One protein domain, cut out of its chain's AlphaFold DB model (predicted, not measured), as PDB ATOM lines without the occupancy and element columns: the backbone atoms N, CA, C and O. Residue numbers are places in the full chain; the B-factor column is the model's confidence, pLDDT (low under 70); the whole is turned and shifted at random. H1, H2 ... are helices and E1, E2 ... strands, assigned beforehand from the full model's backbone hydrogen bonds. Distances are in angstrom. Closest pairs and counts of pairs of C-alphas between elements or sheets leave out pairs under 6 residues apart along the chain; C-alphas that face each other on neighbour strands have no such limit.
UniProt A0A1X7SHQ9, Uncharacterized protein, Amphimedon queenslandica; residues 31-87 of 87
ATOM      1  N   ARG A  31     159.069 186.018 130.537       84.75
ATOM      2  CA  ARG A  31     158.313 185.935 129.287       84.75
ATOM      3  C   ARG A  31     157.355 187.118 129.142       84.75
ATOM      4  O   ARG A  31     157.331 187.736 128.083       84.75
ATOM      5  N   ASP A  32     156.595 187.434 130.185       83.50
ATOM      6  CA  ASP A  32     155.630 188.538 130.156       83.50
ATOM      7  C   ASP A  32     156.348 189.877 129.981       83.50
ATOM      8  O   ASP A  32     155.898 190.717 129.207       83.50
ATOM      9  N   CYS A  33     157.516 190.038 130.609       82.50
ATOM     10  CA  CYS A  33     158.354 191.223 130.437       82.50
ATOM     11  C   CYS A  33     158.824 191.398 128.985       82.50
ATOM     12  O   CYS A  33     158.795 192.510 128.459       82.50
ATOM     13  N   LEU A  34     159.244 190.315 128.321       86.44
ATOM     14  CA  LEU A  34     159.661 190.363 126.915       86.44
ATOM     15  C   LEU A  34     158.491 190.709 125.989       86.44
ATOM     16  O   LEU A  34     158.651 191.534 125.095       86.44
ATOM     17  N   ILE A  35     157.313 190.130 126.237       88.25
ATOM     18  CA  ILE A  35     156.098 190.426 125.465       88.25
ATOM     19  C   ILE A  35     155.687 191.891 125.652       88.25
ATOM     20  O   ILE A  35     155.403 192.574 124.673       88.25
ATOM     21  N   GLN A  36     155.682 192.400 126.886       86.81
ATOM     22  CA  GLN A  36     155.349 193.800 127.169       86.81
ATOM     23  C   GLN A  36     156.330 194.770 126.511       86.81
ATOM     24  O   GLN A  36     155.903 195.799 125.990       86.81
ATOM     25  N   ARG A  37     157.629 194.440 126.509       86.00
ATOM     26  CA  ARG A  37     158.645 195.248 125.828       86.00
ATOM     27  C   ARG A  37     158.378 195.317 124.327       86.00
ATOM     28  O   ARG A  37     158.329 196.413 123.785       86.00
ATOM     29  N   GLU A  38     158.152 194.169 123.692       92.75
ATOM     30  CA  GLU A  38     157.871 194.086 122.255       92.75
ATOM     31  C   GLU A  38     156.603 194.862 121.874       92.75
ATOM     32  O   GLU A  38     156.603 195.635 120.920       92.75
ATOM     33  N   LEU A  39     155.523 194.710 122.648       91.69
ATOM     34  CA  LEU A  39     154.291 195.469 122.423       91.69
ATOM     35  C   LEU A  39     154.533 196.974 122.568       91.69
ATOM     36  O   LEU A  39     154.053 197.748 121.749       91.69
ATOM     37  N   HIS A  40     155.302 197.397 123.570       87.94
ATOM     38  CA  HIS A  40     155.615 198.807 123.764       87.94
ATOM     39  C   HIS A  40     156.452 199.394 122.616       87.94
ATOM     40  O   HIS A  40     156.148 200.482 122.131       87.94
ATOM     41  N   GLU A  41     157.470 198.670 122.142       91.25
ATOM     42  CA  GLU A  41     158.294 199.090 120.998       91.25
ATOM     43  C   GLU A  41     157.452 199.269 119.721       91.25
ATOM     44  O   GLU A  41     157.749 200.128 118.889       91.25
ATOM     45  N   ARG A  42     156.356 198.511 119.610       93.94
ATOM     46  CA  ARG A  42     155.423 198.521 118.480       93.94
ATOM     47  C   ARG A  42     154.154 199.336 118.714       93.94
ATOM     48  O   ARG A  42     153.222 199.217 117.928       93.94
ATOM     49  N   GLU A  43     154.110 200.186 119.742       93.69
ATOM     50  CA  GLU A  43     152.929 200.999 120.085       93.69
ATOM     51  C   GLU A  43     152.341 201.734 118.865       93.69
ATOM     52  O   GLU A  43     151.128 201.766 118.679       93.69
ATOM     53  N   ASN A  44     153.192 202.265 117.981       94.44
ATOM     54  CA  ASN A  44     152.749 203.005 116.792       94.44
ATOM     55  C   ASN A  44     152.034 202.133 115.736       94.44
ATOM     56  O   ASN A  44     151.356 202.685 114.875       94.44
ATOM     57  N   ASP A  45     152.170 200.802 115.782       97.00
ATOM     58  CA  ASP A  45     151.486 199.886 114.857       97.00
ATOM     59  C   ASP A  45     149.994 199.739 115.205       97.00
ATOM     60  O   ASP A  45     149.198 199.324 114.362       97.00
ATOM     61  N   PHE A  46     149.614 200.023 116.457       95.12
ATOM     62  CA  PHE A  46     148.275 199.733 116.982       95.12
ATOM     63  C   PHE A  46     147.662 200.852 117.842       95.12
ATOM     64  O   PHE A  46     146.530 200.707 118.306       95.12
ATOM     65  N   CYS A  47     148.359 201.972 118.043       94.25
ATOM     66  CA  CYS A  47     147.848 203.150 118.744       94.25
ATOM     67  C   CYS A  47     147.905 204.409 117.873       94.25
ATOM     68  O   CYS A  47     148.839 204.618 117.101       94.25
ATOM     69  N   VAL A  48     146.924 205.292 118.072       94.69
ATOM     70  CA  VAL A  48     146.893 206.647 117.509       94.69
ATOM     71  C   VAL A  48     147.063 207.646 118.647       94.69
ATOM     72  O   VAL A  48     146.485 207.476 119.721       94.69
ATOM     73  N   ARG A  49     147.883 208.677 118.427       92.81
ATOM     74  CA  ARG A  49     148.095 209.760 119.393       92.81
ATOM     75  C   ARG A  49     147.293 210.977 118.965       92.81
ATOM     76  O   ARG A  49     147.623 211.598 117.961       92.81
ATOM     77  N   GLU A  50     146.300 211.319 119.770       94.38
ATOM     78  CA  GLU A  50     145.487 212.517 119.592       94.38
ATOM     79  C   GLU A  50     145.909 213.587 120.613       94.38
ATOM     80  O   GLU A  50     146.124 213.259 121.788       94.38
ATOM     81  N   PRO A  51     146.078 214.855 120.199       92.50
ATOM     82  CA  PRO A  51     146.354 215.935 121.133       92.50
ATOM     83  C   PRO A  51     145.139 216.179 122.037       92.50
ATOM     84  O   PRO A  51     144.009 216.222 121.563       92.50
ATOM     85  N   LEU A  52     145.390 216.389 123.331       93.50
ATOM     86  CA  LEU A  52     144.385 216.836 124.296       93.50
ATOM     87  C   LEU A  52     144.736 218.231 124.800       93.50
ATOM     88  O   LEU A  52     145.903 218.555 125.042       93.50
ATOM     89  N   THR A  53     143.711 219.043 124.998       92.12
ATOM     90  CA  THR A  53     143.806 220.378 125.575       92.12
ATOM     91  C   THR A  53     143.584 220.313 127.083       92.12
ATOM     92  O   THR A  53     142.613 219.739 127.576       92.12
ATOM     93  N   LEU A  54     144.522 220.886 127.839       91.62
ATOM     94  CA  LEU A  54     144.533 220.828 129.297       91.62
ATOM     95  C   LEU A  54     144.478 222.244 129.875       91.62
ATOM     96  O   LEU A  54     145.328 223.076 129.553       91.62
ATOM     97  N   PHE A  55     143.530 222.502 130.772       92.06
ATOM     98  CA  PHE A  55     143.545 223.691 131.621       92.06
ATOM     99  C   PHE A  55     144.074 223.331 133.005       92.06
ATOM    100  O   PHE A  55     143.517 222.466 133.675       92.06
ATOM    101  N   CYS A  56     145.123 224.027 133.443       93.44
ATOM    102  CA  CYS A  56     145.676 223.908 134.788       93.44
ATOM    103  C   CYS A  56     145.467 225.212 135.550       93.44
ATOM    104  O   CYS A  56     146.026 226.243 135.176       93.44
ATOM    105  N   GLY A  57     144.702 225.158 136.636       91.31
ATOM    106  CA  GLY A  57     144.439 226.307 137.492       91.31
ATOM    107  C   GLY A  57     144.773 226.001 138.943       91.31
ATOM    108  O   GLY A  57     144.485 224.914 139.432       91.31
ATOM    109  N   THR A  58     145.336 226.976 139.655       93.62
ATOM    110  CA  THR A  58     145.388 226.922 141.118       93.62
ATOM    111  C   THR A  58     144.807 228.171 141.755       93.62
ATOM    112  O   THR A  58     144.959 229.272 141.217       93.62
ATOM    113  N   TRP A  59     144.127 227.998 142.889       90.56
ATOM    114  CA  TRP A  59     143.599 229.111 143.666       90.56
ATOM    115  C   TRP A  59     143.700 228.847 145.169       90.56
ATOM    116  O   TRP A  59     142.966 228.049 145.744       90.56
ATOM    117  N   ASN A  60     144.557 229.617 145.843       92.19
ATOM    118  CA  ASN A  60     144.500 229.733 147.295       92.19
ATOM    119  C   ASN A  60     143.207 230.447 147.734       92.19
ATOM    120  O   ASN A  60     143.087 231.671 147.637       92.19
ATOM    121  N   VAL A  61     142.263 229.672 148.263       92.00
ATOM    122  CA  VAL A  61     140.966 230.163 148.756       92.00
ATOM    123  C   VAL A  61     141.037 230.819 150.139       92.00
ATOM    124  O   VAL A  61     140.032 231.325 150.623       92.00
ATOM    125  N   ASN A  62     142.200 230.823 150.804       93.19
ATOM    126  CA  ASN A  62     142.398 231.393 152.144       93.19
ATOM    127  C   ASN A  62     141.371 230.899 153.190       93.19
ATOM    128  O   ASN A  62     140.926 231.666 154.042       93.19
ATOM    129  N   GLY A  63     140.950 229.633 153.101       93.31
ATOM    130  CA  GLY A  63     139.934 229.044 153.986       93.31
ATOM    131  C   GLY A  63     138.510 229.581 153.787       93.31
ATOM    132  O   GLY A  63     137.632 229.284 154.593       93.31
ATOM    133  N   GLN A  64     138.266 230.374 152.742       90.94
ATOM    134  CA  GLN A  64     136.951 230.935 152.453       90.94
ATOM    135  C   GLN A  64     136.082 229.936 151.689       90.94
ATOM    136  O   GLN A  64     136.549 229.208 150.813       90.94
ATOM    137  N   TYR A  65     134.787 229.941 152.002       88.50
ATOM    138  CA  TYR A  65     133.783 229.241 151.209       88.50
ATOM    139  C   TYR A  65     133.605 229.934 149.853       88.50
ATOM    140  O   TYR A  65     133.813 231.145 149.758       88.50
ATOM    141  N   PRO A  66     133.199 229.209 148.800       86.44
ATOM    142  CA  PRO A  66     132.961 229.806 147.493       86.44
ATOM    143  C   PRO A  66     131.821 230.831 147.573       86.44
ATOM    144  O   PRO A  66     130.648 230.480 147.667       86.44
ATOM    145  N   ILE A  67     132.184 232.114 147.538       85.06
ATOM    146  CA  ILE A  67     131.243 233.247 147.572       85.06
ATOM    147  C   ILE A  67     130.849 233.665 146.148       85.06
ATOM    148  O   ILE A  67     129.849 234.348 145.935       85.06
ATOM    149  N   GLN A  68     131.662 233.287 145.160       84.31
ATOM    150  CA  GLN A  68     131.549 233.747 143.783       84.31
ATOM    151  C   GLN A  68     131.715 232.585 142.817       84.31
ATOM    152  O   GLN A  68     132.421 231.612 143.093       84.31
ATOM    153  N   ARG A  69     131.073 232.713 141.657       88.06
ATOM    154  CA  ARG A  69     131.272 231.775 140.559       88.06
ATOM    155  C   ARG A  69     132.662 231.960 139.956       88.06
ATOM    156  O   ARG A  69     133.170 233.076 139.876       88.06
ATOM    157  N   VAL A  70     133.238 230.863 139.484       88.56
ATOM    158  CA  VAL A  70     134.607 230.817 138.953       88.56
ATOM    159  C   VAL A  70     134.647 230.690 137.429       88.56
ATOM    160  O   VAL A  70     135.704 230.458 136.859       88.56
ATOM    161  N   ASP A  71     133.513 230.865 136.746       87.12
ATOM    162  CA  ASP A  71     133.400 230.613 135.302       87.12
ATOM    163  C   ASP A  71     134.402 231.463 134.499       87.12
ATOM    164  O   ASP A  71     135.039 230.975 133.577       87.12
ATOM    165  N   LYS A  72     134.619 232.722 134.908       85.00
ATOM    166  CA  LYS A  72     135.601 233.627 134.279       85.00
ATOM    167  C   LYS A  72     137.053 233.207 134.495       85.00
ATOM    168  O   LYS A  72     137.920 233.602 133.730       85.00
ATOM    169  N   TRP A  73     137.317 232.474 135.571       87.25
ATOM    170  CA  TRP A  73     138.639 231.931 135.854       87.25
ATOM    171  C   TRP A  73     138.888 230.644 135.059       87.25
ATOM    172  O   TRP A  73     139.998 230.430 134.587       87.25
ATOM    173  N   LEU A  74     137.845 229.830 134.855       86.50
ATOM    174  CA  LEU A  74     137.905 228.582 134.084       86.50
ATOM    175  C   LEU A  74     137.886 228.794 132.563       86.50
ATOM    176  O   LEU A  74     138.412 227.970 131.821       86.50
ATOM    177  N   VAL A  75     137.276 229.878 132.082       73.50
ATOM    178  CA  VAL A  75     137.139 230.177 130.653       73.50
ATOM    179  C   VAL A  75     138.166 231.239 130.263       73.50
ATOM    180  O   VAL A  75     137.894 232.436 130.329       73.50
ATOM    181  N   TYR A  76     139.367 230.794 129.887       64.44
ATOM    182  CA  TYR A  76     140.454 231.677 129.437       64.44
ATOM    183  C   TYR A  76     140.602 231.746 127.901       64.44
ATOM    184  O   TYR A  76     141.165 232.709 127.388       64.44
ATOM    185  N   GLN A  77     140.092 230.759 127.155       66.44
ATOM    186  CA  GLN A  77     140.273 230.629 125.700       66.44
ATOM    187  C   GLN A  77     138.949 230.413 124.953       66.44
ATOM    188  O   GLN A  77     137.947 230.020 125.546       66.44
ATOM    189  N   GLU A  78     138.970 230.661 123.637       73.81
ATOM    190  CA  GLU A  78     137.823 230.477 122.729       73.81
ATOM    191  C   GLU A  78     137.358 229.013 122.631       73.81
ATOM    192  O   GLU A  78     136.194 228.755 122.328       73.81
ATOM    193  N   THR A  79     138.241 228.052 122.921       80.25
ATOM    194  CA  THR A  79     137.951 226.613 122.908       80.25
ATOM    195  C   THR A  79     137.947 226.037 124.320       80.25
ATOM    196  O   THR A  79     138.859 226.302 125.106       80.25
ATOM    197  N   ILE A  80     136.937 225.220 124.629       88.75
ATOM    198  CA  ILE A  80     136.827 224.520 125.913       88.75
ATOM    199  C   ILE A  80     137.918 223.435 125.981       88.75
ATOM    200  O   ILE A  80     137.985 222.619 125.063       88.75
ATOM    201  N   PRO A  81     138.749 223.412 127.039       91.88
ATOM    202  CA  PRO A  81     139.717 222.348 127.278       91.88
ATOM    203  C   PRO A  81     139.057 220.972 127.426       91.88
ATOM    204  O   PRO A  81     138.005 220.853 128.054       91.88
ATOM    205  N   ASP A  82     139.725 219.923 126.952       93.12
ATOM    206  CA  ASP A  82     139.290 218.530 127.117       93.12
ATOM    207  C   ASP A  82     139.356 218.083 128.587       93.12
ATOM    208  O   ASP A  82     138.549 217.272 129.042       93.12
ATOM    209  N   ILE A  83     140.327 218.605 129.345       94.62
ATOM    210  CA  ILE A  83     140.551 218.249 130.751       94.62
ATOM    211  C   ILE A  83     140.856 219.503 131.580       94.62
ATOM    212  O   ILE A  83     141.678 220.340 131.201       94.62
ATOM    213  N   PHE A  84     140.255 219.579 132.771       93.38
ATOM    214  CA  PHE A  84     140.541 220.590 133.790       93.38
ATOM    215  C   PHE A  84     141.270 219.962 134.985       93.38
ATOM    216  O   PHE A  84     140.757 219.043 135.621       93.38
ATOM    217  N   ALA A  85     142.443 220.491 135.323       94.69
ATOM    218  CA  ALA A  85     143.213 220.159 136.516       94.69
ATOM    219  C   ALA A  85     143.246 221.377 137.457       94.69
ATOM    220  O   ALA A  85     143.847 222.401 137.135       94.69
ATOM    221  N   ILE A  86     142.573 221.280 138.608       93.75
ATOM    222  CA  ILE A  86     142.368 222.394 139.548       93.75
ATOM    223  C   ILE A  86     142.919 222.023 140.931       93.75
ATOM    224  O   ILE A  86     142.606 220.937 141.421       93.75
ATOM    225  N   GLY A  87     143.712 222.911 141.548       92.62
ATOM    226  CA  GLY A  87     144.383 222.674 142.839       92.62
ATOM    227  C   GLY A  87     144.453 223.863 143.787       92.62
ATOM    228  O   GLY A  87     144.603 225.014 143.322       92.62
TER     229      GLY A  87
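AT A GLANCE: This is residues 31 to 87 of the 87 residues of an uncharacterized protein of Amphimedon queenslandica (UniProt A0A1X7SHQ9). A long, flat, open form: a helical arm at one end, H1 with the short H2 at its foot, is joined by a stretched link to a small body in which two short parallel strands, E1 and E2, run side by side. From the body a wide loop swings out and back between E1 and the short helix H3, and its residues 61 to 72 stick out, as do residues 31 to 50 with the whole arm. The printed part has 57 residues with three named helices and two named strands, in the order H1, H2, E1, H3, E2; the sheet is E1 beside E2, parallel. The class is mixed, helices and strands, with under half of the residues in named elements. The whole is extended, with a radius of gyration of the C-alphas of 19.9 A and spans of 57 by 29 by 10 A.

IN THESE COORDINATES: H1, residues 31 to 41, begins at C-alpha 31 at (158.313, 185.935, 129.287) and is 15.5 A long. H2 is residues 43 to 46, 5.7 A long. E1, residues 54 to 57, begins at C-alpha 54 at (144.533, 220.828, 129.297) and is 9.9 A long. H3 is residues 71 to 74, 5.1 A long. E2, residues 83 to 86, is 9.9 A long and ends at C-alpha 86 at (142.368, 222.394, 139.548).

HOW THE PARTS SIT: H1 and H2 meet only through their link. H1 is apart from E1, H3 and E2, and H2 is apart from H3 and E2. E1 and E2 are parallel neighbours, with 14 degrees between their directions. The C-alphas of Phe 55 and Phe 84, which face each other, are 4.8 A apart. N 55 and O 83, at 2.9 A, and N 85 and O 55, at 2.8 A, are within hydrogen-bond range. E1, H3 and E2 form a strand-helix-strand unit, two parallel neighbour strands with a helix between them along the chain, and its crossover is right-handed. The closest C-alphas of E1 and H3 are those of Gly 57 and Leu 74, 7.7 A apart. In H1 every O i to N i+4 pair is within hydrogen-bond range; H2 and H3 are too short for such a pair, and in each the one O i to N i+3 pair is within range.

THE WHOLE: The two C-alphas farthest apart are those of Arg 31 and Ile 67, at 57.5 A. The printed part has no cut and ends at Gly 87, the chain's last residue. The link from H1 to H2 is tight, those from H2 to E1 and from H3 to E2 are short, and that from E1 to H3, residues 58 to 70, is long. The mean pLDDT of the printed part is 89.0, and the model's confidence is low, under 70, at residues 76 to 77.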